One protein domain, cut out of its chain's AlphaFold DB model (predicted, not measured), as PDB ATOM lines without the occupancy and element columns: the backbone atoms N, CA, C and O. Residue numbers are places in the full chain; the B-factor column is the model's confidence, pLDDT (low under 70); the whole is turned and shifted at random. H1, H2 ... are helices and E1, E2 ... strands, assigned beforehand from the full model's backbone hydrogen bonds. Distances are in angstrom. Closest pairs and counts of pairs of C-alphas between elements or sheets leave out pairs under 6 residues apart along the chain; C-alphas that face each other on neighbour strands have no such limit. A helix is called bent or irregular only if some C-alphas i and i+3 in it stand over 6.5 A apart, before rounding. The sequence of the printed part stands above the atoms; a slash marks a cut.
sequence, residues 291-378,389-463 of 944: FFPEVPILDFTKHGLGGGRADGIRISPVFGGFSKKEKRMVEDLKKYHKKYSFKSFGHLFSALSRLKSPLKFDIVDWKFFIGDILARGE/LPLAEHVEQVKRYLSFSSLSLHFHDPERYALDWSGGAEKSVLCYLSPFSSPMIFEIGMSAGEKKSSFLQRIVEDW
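This is residues 291 to 378 and 389 to 463 of the 944 residues of the protein "Toprim domain-containing protein" of Candidatus Wolfebacteria bacterium RBG_13_41_7 (UniProt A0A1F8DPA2). A strongly twisted sheet of five strands has the long helix H5 slanting over E3, E4 and E5 on one face, while H3 packs on the other end of H5 and H2 lies at the edge strand E1. H6 crosses H5 nearly at a right angle, off the sheet, and H4 follows E3 at its far end. The 163 printed residues hold six named helices and five named strands, in the order E1 H1 E2 H2 H3 E3 H4 H5 E4 E5 H6. The sheet runs E1 E2 E3 E4 E5 and is mixed; the class is mixed, helices and strands. The whole is compact, with a radius of gyration of the C-alphas of 16.3 A and spans of 48 by 41 by 30 A.

Start at E1, residues 291 to 293, antiparallel to E2, residues 312 to 317, with N 292 and O 313 at 2.9 A. E2 is antiparallel to E3, residues 359 to 368: find N 314 and O 362 at 2.8 A. E3 is parallel to E4, residues 427 to 433, with N 367 and O 431 at 2.8 A. E4 and E5, residues 440 to 445, form a hairpin, with N 428 and O 444 at 2.8 A. H2, residues 324 to 340, H3, residues 345 to 352, H4, residues 369 to 376, and H5, residues 392 to 412, are on one face, making two layers, helices over a sheet. H5 has a height of 10.0 A over the sheet and is over E3, E4 and, only just, with 3 C-alphas, E5; it runs slantwise, at 43 degrees to E4 on the local plane. With residues 405 to 412 alone H5 touches H3, closest at C-alphas 346 and 409, 4.0 A. H6, residues 448 to 461, touches H5 about perpendicular, at 85 degrees, closest at C-alphas 403 and 451, 4.3 A. H1, residues 300 to 303, is close to H5 but not clearly touching: C-alphas 303 and 411 are the closest, 7.2 A apart. Every O i to N i+4 pair is within hydrogen-bond range in H2 and H3, against 13 of 17 in H5, 9 of 10 in H6 and 0 of 4 in H4, where 1 of 5 O i to N i+3 pairs is; H1 is too short for an O i to N i+4 pair.

Find C-alpha 291 at (14.587, -6.314, -38.106), where E1 begins; it is 6.5 A long, H1 5.4 A, E2 17.0 A, H2 24.3 A and H3 10.3 A. E3 runs 28.8 A, H4 10.5 A. From C-alpha 392 at (-3.320, -22.521, -47.392) H5 runs 30.0 A, with a kink of 42 degrees near residue 406; it is irregular, C-alphas 406 and 409 being 7.1 A apart. E4 is 19.2 A and E5 16.6 A long. H6, 18.5 A, ends at C-alpha 461 at (-5.728, -32.310, -28.474); it is only just irregular, C-alphas 458 and 461 being 6.51 A apart.

The C-alphas of Glu 415 and Phe 436 are the two farthest apart, 50.2 A. Residues 379 to 388 are cut out, and C-alphas 378 and 389 are 16.5 A apart across the cut. Of the links printed whole, H5 to E4, residues 413 to 426, is long. The mean pLDDT of the printed part is 83.5; residues 301 to 303, 374 to 378 and 461 to 462 are under 70.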
ATOM      1  N   PHE A 291      14.759  -4.953 -37.620       86.75
ATOM      2  CA  PHE A 291      14.587  -6.314 -38.106       86.75
ATOM      3  C   PHE A 291      15.589  -7.271 -37.453       86.75
ATOM      4  O   PHE A 291      16.785  -6.963 -37.390       86.75
ATOM      5  N   PHE A 292      15.098  -8.421 -36.989       87.31
ATOM      6  CA  PHE A 292      15.904  -9.526 -36.474       87.31
ATOM      7  C   PHE A 292      15.593 -10.788 -37.296       87.31
ATOM      8  O   PHE A 292      14.477 -11.303 -37.201       87.31
ATOM      9  N   PRO A 293      16.537 -11.274 -38.117       84.69
ATOM     10  CA  PRO A 293      16.348 -12.488 -38.907       84.69
ATOM     11  C   PRO A 293      16.431 -13.751 -38.037       84.69
ATOM     12  O   PRO A 293      17.046 -13.731 -36.976       84.69
ATOM     13  N   GLU A 294      15.868 -14.861 -38.513       78.00
ATOM     14  CA  GLU A 294      16.173 -16.229 -38.048       78.00
ATOM     15  C   GLU A 294      15.988 -16.518 -36.543       78.00
ATOM     16  O   GLU A 294      16.562 -17.472 -36.005       78.00
ATOM     17  N   VAL A 295      15.180 -15.735 -35.829       84.25
ATOM     18  CA  VAL A 295      14.934 -15.994 -34.407       84.25
ATOM     19  C   VAL A 295      13.944 -17.164 -34.278       84.25
ATOM     20  O   VAL A 295      12.848 -17.100 -34.834       84.25
ATOM     21  N   PRO A 296      14.276 -18.251 -33.551       86.44
ATOM     22  CA  PRO A 296      13.320 -19.326 -33.296       86.44
ATOM     23  C   PRO A 296      12.086 -18.797 -32.559       86.44
ATOM     24  O   PRO A 296      12.213 -17.937 -31.689       86.44
ATOM     25  N   ILE A 297      10.896 -19.332 -32.838       88.69
ATOM     26  CA  ILE A 297       9.699 -18.886 -32.108       88.69
ATOM     27  C   ILE A 297       9.785 -19.311 -30.636       88.69
ATOM     28  O   ILE A 297       9.559 -18.497 -29.744       88.69
ATOM     29  N   LEU A 298      10.178 -20.563 -30.374       86.75
ATOM     30  CA  LEU A 298      10.321 -21.146 -29.033       86.75
ATOM     31  C   LEU A 298      11.712 -21.760 -28.839       86.75
ATOM     32  O   LEU A 298      12.309 -22.267 -29.790       86.75
ATOM     33  N   ASP A 299      12.196 -21.774 -27.592       81.25
ATOM     34  CA  ASP A 299      13.434 -22.477 -27.235       81.25
ATOM     35  C   ASP A 299      13.144 -23.977 -27.087       81.25
ATOM     36  O   ASP A 299      12.735 -24.475 -26.032       81.25
ATOM     37  N   PHE A 300      13.361 -24.702 -28.181       70.50
ATOM     38  CA  PHE A 300      13.158 -26.146 -28.254       70.50
ATOM     39  C   PHE A 300      13.922 -26.907 -27.159       70.50
ATOM     40  O   PHE A 300      13.386 -27.856 -26.583       70.50
ATOM     41  N   THR A 301      15.148 -26.471 -26.837       66.94
ATOM     42  CA  THR A 301      16.042 -27.171 -25.900       66.94
ATOM     43  C   THR A 301      15.553 -27.085 -24.461       66.94
ATOM     44  O   THR A 301      15.637 -28.062 -23.719       66.94
ATOM     45  N   LYS A 302      14.969 -25.945 -24.081       68.69
ATOM     46  CA  LYS A 302      14.460 -25.705 -22.727       68.69
ATOM     47  C   LYS A 302      13.069 -26.307 -22.509       68.69
ATOM     48  O   LYS A 302      12.750 -26.759 -21.410       68.69
ATOM     49  N   HIS A 303      12.231 -26.324 -23.544       68.31
ATOM     50  CA  HIS A 303      10.790 -26.545 -23.375       68.31
ATOM     51  C   HIS A 303      10.272 -27.863 -23.938       68.31
ATOM     52  O   HIS A 303       9.228 -28.343 -23.498       68.31
ATOM     53  N   GLY A 304      10.998 -28.481 -24.869       71.19
ATOM     54  CA  GLY A 304      10.549 -29.705 -25.522       71.19
ATOM     55  C   GLY A 304       9.399 -29.505 -26.513       71.19
ATOM     56  O   GLY A 304       8.742 -30.482 -26.852       71.19
ATOM     57  N   LEU A 305       9.153 -28.272 -26.968       78.50
ATOM     58  CA  LEU A 305       8.260 -27.956 -28.083       78.50
ATOM     59  C   LEU A 305       8.947 -26.959 -29.017       78.50
ATOM     60  O   LEU A 305       9.397 -25.894 -28.594       78.50
ATOM     61  N   GLY A 306       9.045 -27.320 -30.289       74.88
ATOM     62  CA  GLY A 306       9.629 -26.505 -31.337       74.88
ATOM     63  C   GLY A 306       8.542 -25.659 -31.970       74.88
ATOM     64  O   GLY A 306       7.547 -26.199 -32.434       74.88
ATOM     65  N   GLY A 307       8.744 -24.343 -31.999       74.62
ATOM     66  CA  GLY A 307       7.849 -23.409 -32.687       74.62
ATOM     67  C   GLY A 307       8.243 -23.068 -34.113       74.62
ATOM     68  O   GLY A 307       7.597 -22.245 -34.752       74.62
ATOM     69  N   GLY A 308       9.307 -23.698 -34.602       77.81
ATOM     70  CA  GLY A 308       9.860 -23.439 -35.916       77.81
ATOM     71  C   GLY A 308      10.703 -22.176 -35.881       77.81
ATOM     72  O   GLY A 308      10.989 -21.615 -34.815       77.81
ATOM     73  N   ARG A 309      11.138 -21.754 -37.061       77.38
ATOM     74  CA  ARG A 309      11.934 -20.550 -37.238       77.38
ATOM     75  C   ARG A 309      11.224 -19.688 -38.263       77.38
ATOM     76  O   ARG A 309      11.026 -20.153 -39.377       77.38
ATOM     77  N   ALA A 310      10.816 -18.496 -37.849       83.44
ATOM     78  CA  ALA A 310      10.375 -17.483 -38.792       83.44
ATOM     79  C   ALA A 310      11.597 -16.883 -39.492       83.44
ATOM     80  O   ALA A 310      12.672 -16.789 -38.884       83.44
ATOM     81  N   ASP A 311      11.419 -16.439 -40.733       85.81
ATOM     82  CA  ASP A 311      12.507 -15.830 -41.502       85.81
ATOM     83  C   ASP A 311      12.982 -14.523 -40.862       85.81
ATOM     84  O   ASP A 311      14.180 -14.227 -40.820       85.81
ATOM     85  N   GLY A 312      12.063 -13.788 -40.232       87.06
ATOM     86  CA  GLY A 312      12.437 -12.810 -39.226       87.06
ATOM     87  C   GLY A 312      11.272 -12.159 -38.506       87.06
ATOM     88  O   GLY A 312      10.101 -12.489 -38.687       87.06
ATOM     89  N   ILE A 313      11.623 -11.204 -37.656       89.56
ATOM     90  CA  ILE A 313      10.681 -10.393 -36.898       89.56
ATOM     91  C   ILE A 313      11.032  -8.919 -37.051       89.56
ATOM     92  O   ILE A 313      12.184  -8.504 -36.880       89.56
ATOM     93  N   ARG A 314      10.020  -8.127 -37.395       89.62
ATOM     94  CA  ARG A 314      10.089  -6.671 -37.459       89.62
ATOM     95  C   ARG A 314       9.524  -6.095 -36.166       89.62
ATOM     96  O   ARG A 314       8.456  -6.493 -35.711       89.62
ATOM     97  N   ILE A 315      10.258  -5.158 -35.585       89.94
ATOM     98  CA  ILE A 315       9.897  -4.467 -34.350       89.94
ATOM     99  C   ILE A 315       9.825  -2.982 -34.640       89.94
ATOM    100  O   ILE A 315      10.784  -2.403 -35.143       89.94
ATOM    101  N   SER A 316       8.718  -2.352 -34.284       89.31
ATOM    102  CA  SER A 316       8.542  -0.905 -34.410       89.31
ATOM    103  C   SER A 316       7.956  -0.337 -33.117       89.31
ATOM    104  O   SER A 316       7.228  -1.048 -32.427       89.31
ATOM    105  N   PRO A 317       8.278   0.906 -32.729       89.12
ATOM    106  CA  PRO A 317       7.530   1.589 -31.681       89.12
ATOM    107  C   PRO A 317       6.069   1.760 -32.111       89.12
ATOM    108  O   PRO A 317       5.797   2.045 -33.273       89.12
ATOM    109  N   VAL A 318       5.129   1.624 -31.175       85.94
ATOM    110  CA  VAL A 318       3.703   1.897 -31.444       85.94
ATOM    111  C   VAL A 318       3.482   3.385 -31.747       85.94
ATOM    112  O   VAL A 318       2.618   3.733 -32.545       85.94
ATOM    113  N   PHE A 319       4.290   4.263 -31.142       80.56
ATOM    114  CA  PHE A 319       4.216   5.711 -31.324       80.56
ATOM    115  C   PHE A 319       5.576   6.278 -31.741       80.56
ATOM    116  O   PHE A 319       6.559   6.135 -31.013       80.56
ATOM    117  N   GLY A 320       5.615   6.968 -32.885       81.75
ATOM    118  CA  GLY A 320       6.817   7.631 -33.391       81.75
ATOM    119  C   GLY A 320       7.987   6.676 -33.665       81.75
ATOM    120  O   GLY A 320       7.801   5.509 -33.998       81.75
ATOM    121  N   GLY A 321       9.206   7.196 -33.526       83.81
ATOM    122  CA  GLY A 321      10.451   6.468 -33.757       83.81
ATOM    123  C   GLY A 321      11.206   6.124 -32.484       83.81
ATOM    124  O   GLY A 321      11.028   6.754 -31.443       83.81
ATOM    125  N   PHE A 322      12.144   5.177 -32.574       86.00
ATOM    126  CA  PHE A 322      13.053   4.901 -31.462       86.00
ATOM    127  C   PHE A 322      13.845   6.163 -31.086       86.00
ATOM    128  O   PHE A 322      14.459   6.815 -31.941       86.00
ATOM    129  N   SER A 323      13.925   6.466 -29.789       88.31
ATOM    130  CA  SER A 323      14.812   7.523 -29.294       88.31
ATOM    131  C   SER A 323      16.281   7.213 -29.614       88.31
ATOM    132  O   SER A 323      16.660   6.064 -29.845       88.31
ATOM    133  N   LYS A 324      17.174   8.214 -29.573       87.00
ATOM    134  CA  LYS A 324      18.620   8.001 -29.823       87.00
ATOM    135  C   LYS A 324      19.230   6.907 -28.928       87.00
ATOM    136  O   LYS A 324      20.108   6.172 -29.378       87.00
ATOM    137  N   LYS A 325      18.774   6.796 -27.673       88.00
ATOM    138  CA  LYS A 325      19.239   5.777 -26.717       88.00
ATOM    139  C   LYS A 325      18.706   4.389 -27.075       88.00
ATOM    140  O   LYS A 325      19.474   3.433 -27.080       88.00
ATOM    141  N   GLU A 326      17.427   4.294 -27.429       89.25
ATOM    142  CA  GLU A 326      16.807   3.036 -27.862       89.25
ATOM    143  C   GLU A 326      17.389   2.556 -29.195       89.25
ATOM    144  O   GLU A 326      17.716   1.381 -29.308       89.25
ATOM    145  N   LYS A 327      17.655   3.458 -30.155       88.56
ATOM    146  CA  LYS A 327      18.361   3.138 -31.412       88.56
ATOM    147  C   LYS A 327      19.718   2.480 -31.140       88.56
ATOM    148  O   LYS A 327      20.027   1.458 -31.743       88.56
ATOM    149  N   ARG A 328      20.513   3.014 -30.198       88.75
ATOM    150  CA  ARG A 328      21.795   2.396 -29.791       88.75
ATOM    151  C   ARG A 328      21.593   1.011 -29.181       88.75
ATOM    152  O   ARG A 328      22.280   0.077 -29.575       88.75
ATOM    153  N   MET A 329      20.629   0.874 -28.274       89.38
ATOM    154  CA  MET A 329      20.340  -0.401 -27.620       89.38
ATOM    155  C   MET A 329      19.884  -1.474 -28.614       89.38
ATOM    156  O   MET A 329      20.375  -2.597 -28.571       89.38
ATOM    157  N   VAL A 330      18.986  -1.128 -29.535       88.94
ATOM    158  CA  VAL A 330      18.533  -2.016 -30.609       88.94
ATOM    159  C   VAL A 330      19.708  -2.450 -31.487       88.94
ATOM    160  O   VAL A 330      19.830  -3.632 -31.799       88.94
ATOM    161  N   GLU A 331      20.604  -1.531 -31.855       87.31
ATOM    162  CA  GLU A 331      21.808  -1.878 -32.618       87.31
ATOM    163  C   GLU A 331      22.762  -2.792 -31.834       87.31
ATOM    164  O   GLU A 331      23.336  -3.720 -32.403       87.31
ATOM    165  N   ASP A 332      22.895  -2.608 -30.522       87.19
ATOM    166  CA  ASP A 332      23.687  -3.511 -29.684       87.19
ATOM    167  C   ASP A 332      23.041  -4.898 -29.558       87.19
ATOM    168  O   ASP A 332      23.746  -5.906 -29.614       87.19
ATOM    169  N   LEU A 333      21.706  -4.978 -29.500       88.88
ATOM    170  CA  LEU A 333      20.976  -6.247 -29.563       88.88
ATOM    171  C   LEU A 333      21.135  -6.932 -30.926       88.88
ATOM    172  O   LEU A 333      21.299  -8.149 -30.971       88.88
ATOM    173  N   LYS A 334      21.158  -6.186 -32.038       85.62
ATOM    174  CA  LYS A 334      21.460  -6.745 -33.369       85.62
ATOM    175  C   LYS A 334      22.886  -7.290 -33.442       85.62
ATOM    176  O   LYS A 334      23.094  -8.394 -33.942       85.62
ATOM    177  N   LYS A 335      23.874  -6.565 -32.900       83.50
ATOM    178  CA  LYS A 335      25.264  -7.056 -32.798       83.50
ATOM    179  C   LYS A 335      25.354  -8.305 -31.926       83.50
ATOM    180  O   LYS A 335      26.065  -9.242 -32.285       83.50
ATOM    181  N   TYR A 336      24.638  -8.322 -30.802       83.75
ATOM    182  CA  TYR A 336      24.549  -9.489 -29.930       83.75
ATOM    183  C   TYR A 336      23.956 -10.678 -30.682       83.75
ATOM    184  O   TYR A 336      24.559 -11.747 -30.689       83.75
ATOM    185  N   HIS A 337      22.836 -10.479 -31.379       83.88
ATOM    186  CA  HIS A 337      22.192 -11.511 -32.179       83.88
ATOM    187  C   HIS A 337      23.131 -12.062 -33.260       83.88
ATOM    188  O   HIS A 337      23.304 -13.270 -33.353       83.88
ATOM    189  N   LYS A 338      23.846 -11.191 -33.984       74.06
ATOM    190  CA  LYS A 338      24.863 -11.589 -34.973       74.06
ATOM    191  C   LYS A 338      25.998 -12.423 -34.359       74.06
ATOM    192  O   LYS A 338      26.602 -13.228 -35.063       74.06
ATOM    193  N   LYS A 339      26.304 -12.223 -33.068       74.50
ATOM    194  CA  LYS A 339      27.392 -12.911 -32.359       74.50
ATOM    195  C   LYS A 339      26.973 -14.217 -31.678       74.50
ATOM    196  O   LYS A 339      27.736 -15.180 -31.694       74.50
ATOM    197  N   TYR A 340      25.804 -14.231 -31.049       74.38
ATOM    198  CA  TYR A 340      25.382 -15.287 -30.126       74.38
ATOM    199  C   TYR A 340      24.037 -15.929 -30.478       74.38
ATOM    200  O   TYR A 340      23.759 -17.005 -29.956       74.38
ATOM    201  N   SER A 341      23.251 -15.317 -31.370       79.81
ATOM    202  CA  SER A 341      21.871 -15.678 -31.723       79.81
ATOM    203  C   SER A 341      20.894 -15.650 -30.535       79.81
ATOM    204  O   SER A 341      21.200 -16.033 -29.409       79.81
ATOM    205  N   PHE A 342      19.661 -15.202 -30.777       86.12
ATOM    206  CA  PHE A 342      18.601 -15.328 -29.772       86.12
ATOM    207  C   PHE A 342      18.031 -16.745 -29.836       86.12
ATOM    208  O   PHE A 342      17.839 -17.291 -30.919       86.12
ATOM    209  N   LYS A 343      17.763 -17.338 -28.671       84.94
ATOM    210  CA  LYS A 343      17.265 -18.720 -28.562       84.94
ATOM    211  C   LYS A 343      15.764 -18.854 -28.826       84.94
ATOM    212  O   LYS A 343      15.312 -19.933 -29.190       84.94
ATOM    213  N   SER A 344      15.002 -17.780 -28.622       88.69
ATOM    214  CA  SER A 344      13.562 -17.725 -28.864       88.69
ATOM    215  C   SER A 344      13.070 -16.283 -29.014       88.69
ATOM    216  O   SER A 344      13.768 -15.344 -28.612       88.69
ATOM    217  N   PHE A 345      11.840 -16.104 -29.503       90.94
ATOM    218  CA  PHE A 345      11.144 -14.817 -29.465       90.94
ATOM    219  C   PHE A 345      11.022 -14.286 -28.036       90.94
ATOM    220  O   PHE A 345      11.296 -13.121 -27.808       90.94
ATOM    221  N   GLY A 346      10.721 -15.131 -27.050       89.19
ATOM    222  CA  GLY A 346      10.635 -14.739 -25.646       89.19
ATOM    223  C   GLY A 346      11.957 -14.218 -25.089       89.19
ATOM    224  O   GLY A 346      11.960 -13.238 -24.351       89.19
ATOM    225  N   HIS A 347      13.092 -14.802 -25.497       90.06
ATOM    226  CA  HIS A 347      14.412 -14.276 -25.139       90.06
ATOM    227  C   HIS A 347      14.641 -12.886 -25.759       90.06
ATOM    228  O   HIS A 347      15.104 -11.975 -25.072       90.06
ATOM    229  N   LEU A 348      14.257 -12.688 -27.024       91.62
ATOM    230  CA  LEU A 348      14.322 -11.379 -27.679       91.62
ATOM    231  C   LEU A 348      13.376 -10.357 -27.018       91.62
ATOM    232  O   LEU A 348      13.806  -9.256 -26.683       91.62
ATOM    233  N   PHE A 349      12.117 -10.720 -26.770       91.00
ATOM    234  CA  PHE A 349      11.108  -9.872 -26.130       91.00
ATOM    235  C   PHE A 349      11.534  -9.469 -24.715       91.00
ATOM    236  O   PHE A 349      11.425  -8.303 -24.353       91.00
ATOM    237  N   SER A 350      12.115 -10.393 -23.947       89.69
ATOM    238  CA  SER A 350      12.677 -10.114 -22.620       89.69
ATOM    239  C   SER A 350      13.869  -9.146 -22.674       89.69
ATOM    240  O   SER A 350      14.029  -8.301 -21.796       89.69
ATOM    241  N   ALA A 351      14.697  -9.202 -23.725       90.81
ATOM    242  CA  ALA A 351      15.774  -8.229 -23.921       90.81
ATOM    243  C   ALA A 351      15.238  -6.843 -24.329       90.81
ATOM    244  O   ALA A 351      15.785  -5.818 -23.912       90.81
ATOM    245  N   LEU A 352      14.161  -6.817 -25.121       89.81
ATOM    246  CA  LEU A 352      13.508  -5.604 -25.617       89.81
ATOM    247  C   LEU A 352      12.583  -4.938 -24.597       89.81
ATOM    248  O   LEU A 352      12.384  -3.733 -24.696       89.81
ATOM    249  N   SER A 353      12.085  -5.655 -23.585       86.88
ATOM    250  CA  SER A 353      11.233  -5.088 -22.522       86.88
ATOM    251  C   SER A 353      11.924  -3.999 -21.687       86.88
ATOM    252  O   SER A 353      11.281  -3.285 -20.927       86.88
ATOM    253  N   ARG A 354      13.244  -3.843 -21.845       85.81
ATOM    254  CA  ARG A 354      14.051  -2.764 -21.256       85.81
ATOM    255  C   ARG A 354      13.897  -1.423 -21.990       85.81
ATOM    256  O   ARG A 354      14.358  -0.401 -21.477       85.81
ATOM    257  N   LEU A 355      13.335  -1.423 -23.200       87.00
ATOM    258  CA  LEU A 355      13.002  -0.209 -23.945       87.00
ATOM    259  C   LEU A 355      11.775   0.452 -23.304       87.00
ATOM    260  O   LEU A 355      10.907  -0.229 -22.766       87.00
ATOM    261  N   LYS A 356      11.719   1.787 -23.325       83.69
ATOM    262  CA  LYS A 356      10.615   2.527 -22.693       83.69
ATOM    263  C   LYS A 356       9.385   2.574 -23.591       83.69
ATOM    264  O   LYS A 356       8.266   2.617 -23.091       83.69
ATOM    265  N   SER A 357       9.608   2.619 -24.901       84.44
ATOM    266  CA  SER A 357       8.536   2.722 -25.884       84.44
ATOM    267  C   SER A 357       7.762   1.402 -25.989       84.44
ATOM    268  O   SER A 357       8.400   0.351 -26.082       84.44
ATOM    269  N   PRO A 358       6.416   1.426 -26.025       87.62
ATOM    270  CA  PRO A 358       5.634   0.244 -26.365       87.62
ATOM    271  C   PRO A 358       5.982  -0.203 -27.787       87.62
ATOM    272  O   PRO A 358       6.139   0.630 -28.684       87.62
ATOM    273  N   LEU A 359       6.125  -1.512 -27.989       89.31
ATOM    274  CA  LEU A 359       6.613  -2.093 -29.239       89.31
ATOM    275  C   LEU A 359       5.531  -2.930 -29.913       89.31
ATOM    276  O   LEU A 359       4.827  -3.693 -29.254       89.31
ATOM    277  N   LYS A 360       5.469  -2.824 -31.236       89.44
ATOM    278  CA  LYS A 360       4.724  -3.705 -32.126       89.44
ATOM    279  C   LYS A 360       5.665  -4.741 -32.731       89.44
ATOM    280  O   LYS A 360       6.790  -4.413 -33.120       89.44
ATOM    281  N   PHE A 361       5.179  -5.974 -32.832       90.31
ATOM    282  CA  PHE A 361       5.912  -7.122 -33.355       90.31
ATOM    283  C   PHE A 361       5.178  -7.712 -34.558       90.31
ATOM    284  O   PHE A 361       4.046  -8.173 -34.417       90.31
ATOM    285  N   ASP A 362       5.841  -7.738 -35.712       89.31
ATOM    286  CA  ASP A 362       5.320  -8.336 -36.941       89.31
ATOM    287  C   ASP A 362       6.249  -9.475 -37.391       89.31
ATOM    288  O   ASP A 362       7.452  -9.273 -37.591       89.31
ATOM    289  N   ILE A 363       5.707 -10.685 -37.542       93.12
ATOM    290  CA  ILE A 363       6.470 -11.843 -38.040       93.12
ATOM    291  C   ILE A 363       6.539 -11.764 -39.559       93.12
ATOM    292  O   ILE A 363       5.501 -11.663 -40.200       93.12
ATOM    293  N   VAL A 364       7.726 -11.855 -40.145       90.44
ATOM    294  CA  VAL A 364       7.912 -11.816 -41.600       90.44
ATOM    295  C   VAL A 364       8.329 -13.200 -42.085       90.44
ATOM    296  O   VAL A 364       9.281 -13.773 -41.554       90.44
ATOM    297  N   ASP A 365       7.615 -13.713 -43.083       92.19
ATOM    298  CA  ASP A 365       7.880 -15.002 -43.729       92.19
ATOM    299  C   ASP A 365       7.928 -14.787 -45.252       92.19
ATOM    300  O   ASP A 365       6.977 -14.276 -45.856       92.19
ATOM    301  N   TRP A 366       9.067 -15.091 -45.869       90.00
ATOM    302  CA  TRP A 366       9.302 -14.925 -47.300       90.00
ATOM    303  C   TRP A 366       9.094 -16.256 -48.012       90.00
ATOM    304  O   TRP A 366       9.503 -17.303 -47.535       90.00
ATOM    305  N   LYS A 367       8.494 -16.232 -49.197       89.06
ATOM    306  CA  LYS A 367       8.320 -17.416 -50.037       89.06
ATOM    307  C   LYS A 367       8.947 -17.171 -51.391       89.06
ATOM    308  O   LYS A 367       8.535 -16.268 -52.121       89.06
ATOM    309  N   PHE A 368       9.954 -17.969 -51.721       84.81
ATOM    310  CA  PHE A 368      10.656 -17.884 -52.993       84.81
ATOM    311  C   PHE A 368      10.016 -18.781 -54.045       84.81
ATOM    312  O   PHE A 368       9.595 -19.906 -53.779       84.81
ATOM    313  N   PHE A 369      10.005 -18.309 -55.291       78.38
ATOM    314  CA  PHE A 369       9.496 -19.113 -56.399       78.38
ATOM    315  C   PHE A 369      10.278 -20.426 -56.578       78.38
ATOM    316  O   PHE A 369       9.696 -21.487 -56.801       78.38
ATOM    317  N   ILE A 370      11.599 -20.376 -56.394       77.19
ATOM    318  CA  ILE A 370      12.460 -21.559 -56.347       77.19
ATOM    319  C   ILE A 370      12.541 -22.067 -54.904       77.19
ATOM    320  O   ILE A 370      12.873 -21.315 -53.993       77.19
ATOM    321  N   GLY A 371      12.262 -23.356 -54.709       74.44
ATOM    322  CA  GLY A 371      12.336 -24.026 -53.408       74.44
ATOM    323  C   GLY A 371      11.015 -24.061 -52.643       74.44
ATOM    324  O   GLY A 371      10.613 -25.145 -52.231       74.44
ATOM    325  N   ASP A 372      10.305 -22.937 -52.501       75.44
ATOM    326  CA  ASP A 372       9.015 -22.946 -51.793       75.44
ATOM    327  C   ASP A 372       7.851 -23.303 -52.721       75.44
ATOM    328  O   ASP A 372       7.001 -24.096 -52.333       75.44
ATOM    329  N   ILE A 373       7.845 -22.784 -53.956       71.06
ATOM    330  CA  ILE A 373       6.753 -23.002 -54.921       71.06
ATOM    331  C   ILE A 373       7.088 -24.149 -55.887       71.06
ATOM    332  O   ILE A 373       6.438 -25.191 -55.880       71.06
ATOM    333  N   LEU A 374       8.153 -24.013 -56.686       63.31
ATOM    334  CA  LEU A 374       8.453 -24.965 -57.769       63.31
ATOM    335  C   LEU A 374       8.925 -26.353 -57.306       63.31
ATOM    336  O   LEU A 374       8.799 -27.325 -58.050       63.31
ATOM    337  N   ALA A 375       9.476 -26.491 -56.095       54.00
ATOM    338  CA  ALA A 375       9.979 -27.782 -55.613       54.00
ATOM    339  C   ALA A 375       8.865 -28.753 -55.171       54.00
ATOM    340  O   ALA A 375       9.163 -29.908 -54.857       54.00
ATOM    341  N   ARG A 376       7.604 -28.293 -55.145       54.50
ATOM    342  CA  ARG A 376       6.442 -29.035 -54.633       54.50
ATOM    343  C   ARG A 376       5.588 -29.710 -55.716       54.50
ATOM    344  O   ARG A 376       4.614 -30.368 -55.382       54.50
ATOM    345  N   GLY A 377       6.015 -29.669 -56.984       42.62
ATOM    346  CA  GLY A 377       5.525 -30.582 -58.030       42.62
ATOM    347  C   GLY A 377       4.394 -30.069 -58.925       42.62
ATOM    348  O   GLY A 377       3.977 -30.794 -59.823       42.62
ATOM    349  N   GLU A 378       3.941 -28.828 -58.769       37.44
ATOM    350  CA  GLU A 378       2.874 -28.273 -59.604       37.44
ATOM    351  C   GLU A 378       3.456 -27.385 -60.711       37.44
ATOM    352  O   GLU A 378       3.829 -26.245 -60.471       37.44
ATOM    353  N   LEU A 389      -4.876 -15.259 -53.756       78.44
ATOM    354  CA  LEU A 389      -4.919 -15.616 -52.335       78.44
ATOM    355  C   LEU A 389      -3.656 -16.400 -51.940       78.44
ATOM    356  O   LEU A 389      -3.139 -17.157 -52.765       78.44
ATOM    357  N   PRO A 390      -3.162 -16.269 -50.693       84.38
ATOM    358  CA  PRO A 390      -1.999 -17.016 -50.230       84.38
ATOM    359  C   PRO A 390      -2.308 -18.516 -50.120       84.38
ATOM    360  O   PRO A 390      -3.410 -18.908 -49.733       84.38
ATOM    361  N   LEU A 391      -1.311 -19.360 -50.402       83.12
ATOM    362  CA  LEU A 391      -1.433 -20.814 -50.267       83.12
ATOM    363  C   LEU A 391      -1.795 -21.211 -48.829       83.12
ATOM    364  O   LEU A 391      -1.181 -20.731 -47.871       83.12
ATOM    365  N   ALA A 392      -2.767 -22.119 -48.687       81.12
ATOM    366  CA  ALA A 392      -3.320 -22.521 -47.392       81.12
ATOM    367  C   ALA A 392      -2.239 -23.021 -46.421       81.12
ATOM    368  O   ALA A 392      -2.205 -22.609 -45.267       81.12
ATOM    369  N   GLU A 393      -1.291 -23.828 -46.896       81.50
ATOM    370  CA  GLU A 393      -0.168 -24.327 -46.094       81.50
ATOM    371  C   GLU A 393       0.706 -23.213 -45.491       81.50
ATOM    372  O   GLU A 393       1.095 -23.283 -44.324       81.50
ATOM    373  N   HIS A 394       0.968 -22.145 -46.247       88.06
ATOM    374  CA  HIS A 394       1.759 -21.009 -45.778       88.06
ATOM    375  C   HIS A 394       0.979 -20.163 -44.768       88.06
ATOM    376  O   HIS A 394       1.542 -19.709 -43.770       88.06
ATOM    377  N   VAL A 395      -0.332 -20.003 -44.976       89.19
ATOM    378  CA  VAL A 395      -1.227 -19.375 -43.990       89.19
ATOM    379  C   VAL A 395      -1.213 -20.167 -42.683       89.19
ATOM    380  O   VAL A 395      -1.070 -19.596 -41.601       89.19
ATOM    381  N   GLU A 396      -1.306 -21.490 -42.769       87.00
ATOM    382  CA  GLU A 396      -1.325 -22.380 -41.613       87.00
ATOM    383  C   GLU A 396       0.014 -22.401 -40.847       87.00
ATOM    384  O   GLU A 396      -0.006 -22.458 -39.607       87.00
ATOM    385  N   GLN A 397       1.152 -22.285 -41.549       88.38
ATOM    386  CA  GLN A 397       2.493 -22.093 -40.971       88.38
ATOM    387  C   GLN A 397       2.565 -20.787 -40.167       88.38
ATOM    388  O   GLN A 397       2.998 -20.777 -39.012       88.38
ATOM    389  N   VAL A 398       2.097 -19.689 -40.755       91.19
ATOM    390  CA  VAL A 398       2.138 -18.360 -40.142       91.19
ATOM    391  C   VAL A 398       1.196 -18.246 -38.936       91.19
ATOM    392  O   VAL A 398       1.599 -17.737 -37.887       91.19
ATOM    393  N   LYS A 399      -0.026 -18.790 -39.018       91.31
ATOM    394  CA  LYS A 399      -0.953 -18.863 -37.870       91.31
ATOM    395  C   LYS A 399      -0.333 -19.588 -36.675       91.31
ATOM    396  O   LYS A 399      -0.523 -19.189 -35.525       91.31
ATOM    397  N   ARG A 400       0.465 -20.633 -36.927       89.56
ATOM    398  CA  ARG A 400       1.209 -21.326 -35.866       89.56
ATOM    399  C   ARG A 400       2.241 -20.408 -35.217       89.56
ATOM    400  O   ARG A 400       2.317 -20.372 -33.991       89.56
ATOM    401  N   TYR A 401       3.014 -19.660 -36.008       92.38
ATOM    402  CA  TYR A 401       3.984 -18.703 -35.468       92.38
ATOM    403  C   TYR A 401       3.312 -17.644 -34.597       92.38
ATOM    404  O   TYR A 401       3.794 -17.384 -33.496       92.38
ATOM    405  N   LEU A 402       2.170 -17.103 -35.032       93.00
ATOM    406  CA  LEU A 402       1.379 -16.153 -34.245       93.00
ATOM    407  C   LEU A 402       0.924 -16.757 -32.915       93.00
ATOM    408  O   LEU A 402       1.208 -16.184 -31.863       93.00
ATOM    409  N   SER A 403       0.308 -17.940 -32.952       91.06
ATOM    410  CA  SER A 403      -0.141 -18.660 -31.755       91.06
ATOM    411  C   SER A 403       1.002 -18.917 -30.760       91.06
ATOM    412  O   SER A 403       0.888 -18.616 -29.573       91.06
ATOM    413  N   PHE A 404       2.151 -19.400 -31.240       89.94
ATOM    414  CA  PHE A 404       3.289 -19.731 -30.379       89.94
ATOM    415  C   PHE A 404       4.041 -18.490 -29.887       89.94
ATOM    416  O   PHE A 404       4.636 -18.519 -28.809       89.94
ATOM    417  N   SER A 405       4.015 -17.391 -30.648       90.56
ATOM    418  CA  SER A 405       4.660 -16.138 -30.249       90.56
ATOM    419  C   SER A 405       4.074 -15.576 -28.951       90.56
ATOM    420  O   SER A 405       4.838 -15.096 -28.114       90.56
ATOM    421  N   SER A 406       2.758 -15.714 -28.740       88.38
ATOM    422  CA  SER A 406       2.071 -15.289 -27.511       88.38
ATOM    423  C   SER A 406       2.556 -16.046 -26.276       88.38
ATOM    424  O   SER A 406       2.678 -15.483 -25.195       88.38
ATOM    425  N   LEU A 407       2.940 -17.311 -26.446       87.31
ATOM    426  CA  LEU A 407       3.443 -18.152 -25.360       87.31
ATOM    427  C   LEU A 407       4.940 -17.985 -25.096       87.31
ATOM    428  O   LEU A 407       5.448 -18.455 -24.078       87.31
ATOM    429  N   SER A 408       5.670 -17.342 -26.006       88.88
ATOM    430  CA  SER A 408       7.131 -17.383 -26.002       88.88
ATOM    431  C   SER A 408       7.751 -16.679 -24.787       88.88
ATOM    432  O   SER A 408       8.731 -17.178 -24.234       88.88
ATOM    433  N   LEU A 409       7.166 -15.566 -24.320       86.88
ATOM    434  CA  LEU A 409       7.597 -14.869 -23.095       86.88
ATOM    435  C   LEU A 409       7.350 -15.701 -21.837       86.88
ATOM    436  O   LEU A 409       8.264 -15.865 -21.031       86.88
ATOM    437  N   HIS A 410       6.143 -16.261 -21.708       86.19
ATOM    438  CA  HIS A 410       5.794 -17.140 -20.597       86.19
ATOM    439  C   HIS A 410       6.722 -18.355 -20.549       86.19
ATOM    440  O   HIS A 410       7.261 -18.680 -19.502       86.19
ATOM    441  N   PHE A 411       7.000 -18.998 -21.686       83.50
ATOM    442  CA  PHE A 411       7.957 -20.104 -21.712       83.50
ATOM    443  C   PHE A 411       9.380 -19.651 -21.381       83.50
ATOM    444  O   PHE A 411      10.085 -20.354 -20.658       83.50
ATOM    445  N   HIS A 412       9.806 -18.472 -21.838       84.38
ATOM    446  CA  HIS A 412      11.132 -17.954 -21.513       84.38
ATOM    447  C   HIS A 412      11.355 -17.826 -19.997       84.38
ATOM    448  O   HIS A 412      12.380 -18.318 -19.510       84.38
ATOM    449  N   ASP A 413      10.402 -17.234 -19.273       82.50
ATOM    450  CA  ASP A 413      10.459 -17.027 -17.820       82.50
ATOM    451  C   ASP A 413       9.041 -17.086 -17.198       82.50
ATOM    452  O   ASP A 413       8.371 -16.055 -17.079       82.50
ATOM    453  N   PRO A 414       8.560 -18.295 -16.836       79.44
ATOM    454  CA  PRO A 414       7.190 -18.504 -16.357       79.44
ATOM    455  C   PRO A 414       6.885 -17.857 -15.005       79.44
ATOM    456  O   PRO A 414       5.720 -17.624 -14.696       79.44
ATOM    457  N   GLU A 415       7.911 -17.612 -14.184       81.31
ATOM    458  CA  GLU A 415       7.758 -16.975 -12.870       81.31
ATOM    459  C   GLU A 415       7.511 -15.475 -13.018       81.31
ATOM    460  O   GLU A 415       6.750 -14.879 -12.258       81.31
ATOM    461  N   ARG A 416       8.132 -14.869 -14.033       81.56
ATOM    462  CA  ARG A 416       8.026 -13.437 -14.298       81.56
ATOM    463  C   ARG A 416       6.857 -13.065 -15.202       81.56
ATOM    464  O   ARG A 416       6.290 -11.986 -15.041       81.56
ATOM    465  N   TYR A 417       6.529 -13.905 -16.181       81.25
ATOM    466  CA  TYR A 417       5.514 -13.600 -17.188       81.25
ATOM    467  C   TYR A 417       4.358 -14.591 -17.098       81.25
ATOM    468  O   TYR A 417       4.543 -15.789 -17.300       81.25
ATOM    469  N   ALA A 418       3.151 -14.088 -16.837       81.12
ATOM    470  CA  ALA A 418       1.936 -14.894 -16.864       81.12
ATOM    471  C   ALA A 418       1.608 -15.383 -18.288       81.12
ATOM    472  O   ALA A 418       2.064 -14.818 -19.284       81.12
ATOM    473  N   LEU A 419       0.795 -16.438 -18.376       80.31
ATOM    474  CA  LEU A 419       0.269 -16.931 -19.644       80.31
ATOM    475  C   LEU A 419      -0.663 -15.878 -20.261       80.31
ATOM    476  O   LEU A 419      -1.756 -15.644 -19.746       80.31
ATOM    477  N   ASP A 420      -0.248 -15.280 -21.374       82.81
ATOM    478  CA  ASP A 420      -0.995 -14.222 -22.051       82.81
ATOM    479  C   ASP A 420      -1.124 -14.499 -23.554       82.81
ATOM    480  O   ASP A 420      -0.148 -14.526 -24.299       82.81
ATOM    481  N   TRP A 421      -2.363 -14.693 -24.008       84.94
ATOM    482  CA  TRP A 421      -2.686 -14.930 -25.417       84.94
ATOM    483  C   TRP A 421      -2.819 -13.639 -26.231       84.94
ATOM    484  O   TRP A 421      -2.852 -13.695 -27.461       84.94
ATOM    485  N   SER A 422      -2.915 -12.485 -25.565       83.69
ATOM    486  CA  SER A 422      -2.940 -11.176 -26.219       83.69
ATOM    487  C   SER A 422      -1.538 -10.671 -26.567       83.69
ATOM    488  O   SER A 422      -1.377 -10.010 -27.590       83.69
ATOM    489  N   GLY A 423      -0.515 -11.072 -25.806       81.88
ATOM    490  CA  GLY A 423       0.887 -10.760 -26.077       81.88
ATOM    491  C   GLY A 423       1.474 -11.418 -27.336       81.88
ATOM    492  O   GLY A 423       0.831 -12.202 -28.045       81.88
ATOM    493  N   GLY A 424       2.747 -11.121 -27.609       86.88
ATOM    494  CA  GLY A 424       3.479 -11.618 -28.780       86.88
ATOM    495  C   GLY A 424       3.197 -10.813 -30.053       86.88
ATOM    496  O   GLY A 424       2.947  -9.613 -29.990       86.88
ATOM    497  N   ALA A 425       3.275 -11.466 -31.215       89.31
ATOM    498  CA  ALA A 425       2.957 -10.829 -32.490       89.31
ATOM    499  C   ALA A 425       1.452 -10.913 -32.778       89.31
ATOM    500  O   ALA A 425       0.835 -11.970 -32.621       89.31
ATOM    501  N   GLU A 426       0.851  -9.801 -33.194       84.31
ATOM    502  CA  GLU A 426      -0.568  -9.732 -33.579       84.31
ATOM    503  C   GLU A 426      -0.782 -10.116 -35.041       84.31
ATOM    504  O   GLU A 426      -1.796 -10.722 -35.394       84.31
ATOM    505  N   LYS A 427       0.199  -9.765 -35.876       90.06
ATOM    506  CA  LYS A 427       0.172  -9.944 -37.318       90.06
ATOM    507  C   LYS A 427       1.451 -10.588 -37.815       90.06
ATOM    508  O   LYS A 427       2.525 -10.498 -37.213       90.06
ATOM    509  N   SER A 428       1.318 -11.229 -38.960       93.31
ATOM    510  CA  SER A 428       2.426 -11.722 -39.741       93.31
ATOM    511  C   SER A 428       2.248 -11.342 -41.200       93.31
ATOM    512  O   SER A 428       1.135 -11.263 -41.715       93.31
ATOM    513  N   VAL A 429       3.374 -11.072 -41.842       92.00
ATOM    514  CA  VAL A 429       3.496 -10.635 -43.218       92.00
ATOM    515  C   VAL A 429       4.063 -11.796 -44.020       92.00
ATOM    516  O   VAL A 429       5.236 -12.143 -43.868       92.00
ATOM    517  N   LEU A 430       3.226 -12.382 -44.870       92.25
ATOM    518  CA  LEU A 430       3.622 -13.412 -45.818       92.25
ATOM    519  C   LEU A 430       3.946 -12.749 -47.157       92.25
ATOM    520  O   LEU A 430       3.093 -12.089 -47.751       92.25
ATOM    521  N   CYS A 431       5.179 -12.911 -47.626       90.06
ATOM    522  CA  CYS A 431       5.685 -12.211 -48.799       90.06
ATOM    523  C   CYS A 431       6.158 -13.192 -49.873       90.06
ATOM    524  O   CYS A 431       7.192 -13.838 -49.718       90.06
ATOM    525  N   TYR A 432       5.463 -13.231 -51.005       89.19
ATOM    526  CA  TYR A 432       5.868 -14.024 -52.161       89.19
ATOM    527  C   TYR A 432       6.787 -13.214 -53.072       89.19
ATOM    528  O   TYR A 432       6.390 -12.197 -53.647       89.19
ATOM    529  N   LEU A 433       8.027 -13.677 -53.206       86.50
ATOM    530  CA  LEU A 433       9.066 -13.036 -54.001       86.50
ATOM    531  C   LEU A 433       8.996 -13.540 -55.440       86.50
ATOM    532  O   LEU A 433       9.482 -14.625 -55.765       86.50
ATOM    533  N   SER A 434       8.367 -12.730 -56.293       80.44
ATOM    534  CA  SER A 434       8.238 -13.022 -57.715       80.44
ATOM    535  C   SER A 434       9.489 -12.620 -58.498       80.44
ATOM    536  O   SER A 434      10.029 -11.535 -58.269       80.44
ATOM    537  N   PRO A 435       9.941 -13.449 -59.459       79.75
ATOM    538  CA  PRO A 435      11.053 -13.092 -60.329       79.75
ATOM    539  C   PRO A 435      10.726 -11.931 -61.277       79.75
ATOM    540  O   PRO A 435      11.651 -11.242 -61.686       79.75
ATOM    541  N   PHE A 436       9.452 -11.682 -61.607       76.12
ATOM    542  CA  PHE A 436       9.076 -10.769 -62.704       76.12
ATOM    543  C   PHE A 436       8.020  -9.722 -62.344       76.12
ATOM    544  O   PHE A 436       7.569  -8.971 -63.198       76.12
ATOM    545  N   SER A 437       7.598  -9.679 -61.085       77.19
ATOM    546  CA  SER A 437       6.655  -8.676 -60.588       77.19
ATOM    547  C   SER A 437       7.070  -8.224 -59.194       77.19
ATOM    548  O   SER A 437       7.942  -8.834 -58.562       77.19
ATOM    549  N   SER A 438       6.465  -7.137 -58.720       79.25
ATOM    550  CA  SER A 438       6.645  -6.708 -57.336       79.25
ATOM    551  C   SER A 438       6.211  -7.814 -56.363       79.25
ATOM    552  O   SER A 438       5.292  -8.574 -56.676       79.25
ATOM    553  N   PRO A 439       6.855  -7.927 -55.187       85.88
ATOM    554  CA  PRO A 439       6.469  -8.922 -54.196       85.88
ATOM    555  C   PRO A 439       4.991  -8.820 -53.810       85.88
ATOM    556  O   PRO A 439       4.492  -7.725 -53.546       85.88
ATOM    557  N   MET A 440       4.303  -9.960 -53.741       86.25
ATOM    558  CA  MET A 440       2.925 -10.016 -53.246       86.25
ATOM    559  C   MET A 440       2.950 -10.163 -51.730       86.25
ATOM    560  O   MET A 440       3.580 -11.086 -51.205       86.25
ATOM    561  N   ILE A 441       2.269  -9.258 -51.031       88.00
ATOM    562  CA  ILE A 441       2.311  -9.155 -49.574       88.00
ATOM    563  C   ILE A 441       0.917  -9.408 -49.011       88.00
ATOM    564  O   ILE A 441      -0.033  -8.709 -49.356       88.00
ATOM    565  N   PHE A 442       0.814 -10.379 -48.108       90.94
ATOM    566  CA  PHE A 442      -0.417 -10.716 -47.402       90.94
ATOM    567  C   PHE A 442      -0.224 -10.523 -45.896       90.94
ATOM    568  O   PHE A 442       0.696 -11.090 -45.304       90.94
ATOM    569  N   GLU A 443      -1.103  -9.742 -45.266       93.50
ATOM    570  CA  GLU A 443      -1.152  -9.612 -43.808       93.50
ATOM    571  C   GLU A 443      -2.125 -10.632 -43.215       93.50
ATOM    572  O   GLU A 443      -3.313 -10.634 -43.530       93.50
ATOM    573  N   ILE A 444      -1.623 -11.475 -42.315       93.94
ATOM    574  CA  ILE A 444      -2.404 -12.473 -41.585       93.94
ATOM    575  C   ILE A 444      -2.381 -12.103 -40.103       93.94
ATOM    576  O   ILE A 444      -1.312 -12.015 -39.502       93.94
ATOM    577  N   GLY A 445      -3.553 -11.875 -39.509       91.50
ATOM    578  CA  GLY A 445      -3.710 -11.563 -38.086       91.50
ATOM    579  C   GLY A 445      -4.471 -12.649 -37.330       91.50
ATOM    580  O   GLY A 445      -5.195 -13.437 -37.936       91.50
ATOM    581  N   MET A 446      -4.310 -12.685 -36.004       91.06
ATOM    582  CA  MET A 446      -5.098 -13.547 -35.114       91.06
ATOM    583  C   MET A 446      -5.427 -12.830 -33.802       91.06
ATOM    584  O   MET A 446      -4.542 -12.276 -33.146       91.06
ATOM    585  N   SER A 447      -6.684 -12.908 -33.375       89.75
ATOM    586  CA  SER A 447      -7.127 -12.511 -32.037       89.75
ATOM    587  C   SER A 447      -6.580 -13.452 -30.957       89.75
ATOM    588  O   SER A 447      -6.233 -14.604 -31.223       89.75
ATOM    589  N   ALA A 448      -6.550 -13.000 -29.699       84.88
ATOM    590  CA  ALA A 448      -6.122 -13.831 -28.567       84.88
ATOM    591  C   ALA A 448      -6.930 -15.142 -28.448       84.88
ATOM    592  O   ALA A 448      -6.377 -16.193 -28.121       84.88
ATOM    593  N   GLY A 449      -8.232 -15.091 -28.758       77.25
ATOM    594  CA  GLY A 449      -9.103 -16.266 -28.798       77.25
ATOM    595  C   GLY A 449      -8.687 -17.255 -29.886       77.25
ATOM    596  O   GLY A 449      -8.516 -18.437 -29.599       77.25
ATOM    597  N   GLU A 450      -8.440 -16.777 -31.106       83.81
ATOM    598  CA  GLU A 450      -7.986 -17.618 -32.223       83.81
ATOM    599  C   GLU A 450      -6.602 -18.216 -31.965       83.81
ATOM    600  O   GLU A 450      -6.378 -19.390 -32.261       83.81
ATOM    601  N   LYS A 451      -5.674 -17.450 -31.369       89.12
ATOM    602  CA  LYS A 451      -4.337 -17.951 -30.999       89.12
ATOM    603  C   LYS A 451      -4.436 -19.101 -30.002       89.12
ATOM    604  O   LYS A 451      -3.755 -20.114 -30.183       89.12
ATOM    605  N   LYS A 452      -5.309 -18.961 -28.997       84.88
ATOM    606  CA  LYS A 452      -5.585 -19.998 -27.997       84.88
ATOM    607  C   LYS A 452      -6.216 -21.232 -28.634       84.88
ATOM    608  O   LYS A 452      -5.696 -22.326 -28.447       84.88
ATOM    609  N   SER A 453      -7.292 -21.065 -29.405       77.94
ATOM    610  CA  SER A 453      -7.976 -22.180 -30.074       77.94
ATOM    611  C   SER A 453      -7.038 -22.933 -31.014       77.94
ATOM    612  O   SER A 453      -6.970 -24.157 -30.958       77.94
ATOM    613  N   SER A 454      -6.234 -22.207 -31.799       83.94
ATOM    614  CA  SER A 454      -5.244 -22.810 -32.693       83.94
ATOM    615  C   SER A 454      -4.200 -23.639 -31.941       83.94
ATOM    616  O   SER A 454      -3.809 -24.692 -32.439       83.94
ATOM    617  N   PHE A 455      -3.750 -23.200 -30.760       85.06
ATOM    618  CA  PHE A 455      -2.811 -23.975 -29.946       85.06
ATOM    619  C   PHE A 455      -3.468 -25.218 -29.339       85.06
ATOM    620  O   PHE A 455      -2.864 -26.288 -29.327       85.06
ATOM    621  N   LEU A 456      -4.697 -25.078 -28.831       77.81
ATOM    622  CA  LEU A 456      -5.429 -26.185 -28.215       77.81
ATOM    623  C   LEU A 456      -5.646 -27.322 -29.217       77.81
ATOM    624  O   LEU A 456      -5.227 -28.442 -28.939       77.81
ATOM    625  N   GLN A 457      -6.175 -27.002 -30.396       75.12
ATOM    626  CA  GLN A 457      -6.461 -27.984 -31.444       75.12
ATOM    627  C   GLN A 457      -5.193 -28.664 -31.961       75.12
ATOM    628  O   GLN A 457      -5.137 -29.876 -32.085       75.12
ATOM    629  N   ARG A 458      -4.131 -27.893 -32.216       75.12
ATOM    630  CA  ARG A 458      -2.933 -28.426 -32.883       75.12
ATOM    631  C   ARG A 458      -1.928 -29.099 -31.960       75.12
ATOM    632  O   ARG A 458      -1.062 -29.810 -32.451       75.12
ATOM    633  N   ILE A 459      -1.942 -28.774 -30.667       81.31
ATOM    634  CA  ILE A 459      -0.906 -29.217 -29.722       81.31
ATOM    635  C   ILE A 459      -1.499 -29.960 -28.539       81.31
ATOM    636  O   ILE A 459      -0.928 -30.958 -28.116       81.31
ATOM    637  N   VAL A 460      -2.596 -29.470 -27.961       75.69
ATOM    638  CA  VAL A 460      -3.139 -30.053 -26.727       75.69
ATOM    639  C   VAL A 460      -4.000 -31.278 -27.020       75.69
ATOM    640  O   VAL A 460      -3.841 -32.278 -26.319       75.69
ATOM    641  N   GLU A 461      -4.864 -31.204 -28.035       69.56
ATOM    642  CA  GLU A 461      -5.728 -32.310 -28.474       69.56
ATOM    643  C   GLU A 461      -4.890 -33.470 -29.034       69.56
ATOM    644  O   GLU A 461      -4.985 -34.587 -28.532       69.56
ATOM    645  N   ASP A 462      -3.952 -33.181 -29.939       69.38
ATOM    646  CA  ASP A 462      -3.092 -34.195 -30.571       69.38
ATOM    647  C   ASP A 462      -1.835 -34.561 -29.761       69.38
ATOM    648  O   ASP A 462      -0.942 -35.246 -30.260       69.38
ATOM    649  N   TRP A 463      -1.716 -34.107 -28.507       75.62
ATOM    650  CA  TRP A 463      -0.469 -34.199 -27.734       75.62
ATOM    651  C   TRP A 463       0.139 -35.609 -27.703       75.62
ATOM    652  O   TRP A 463       1.353 -35.759 -27.838       75.62
TER     653      TRP A 463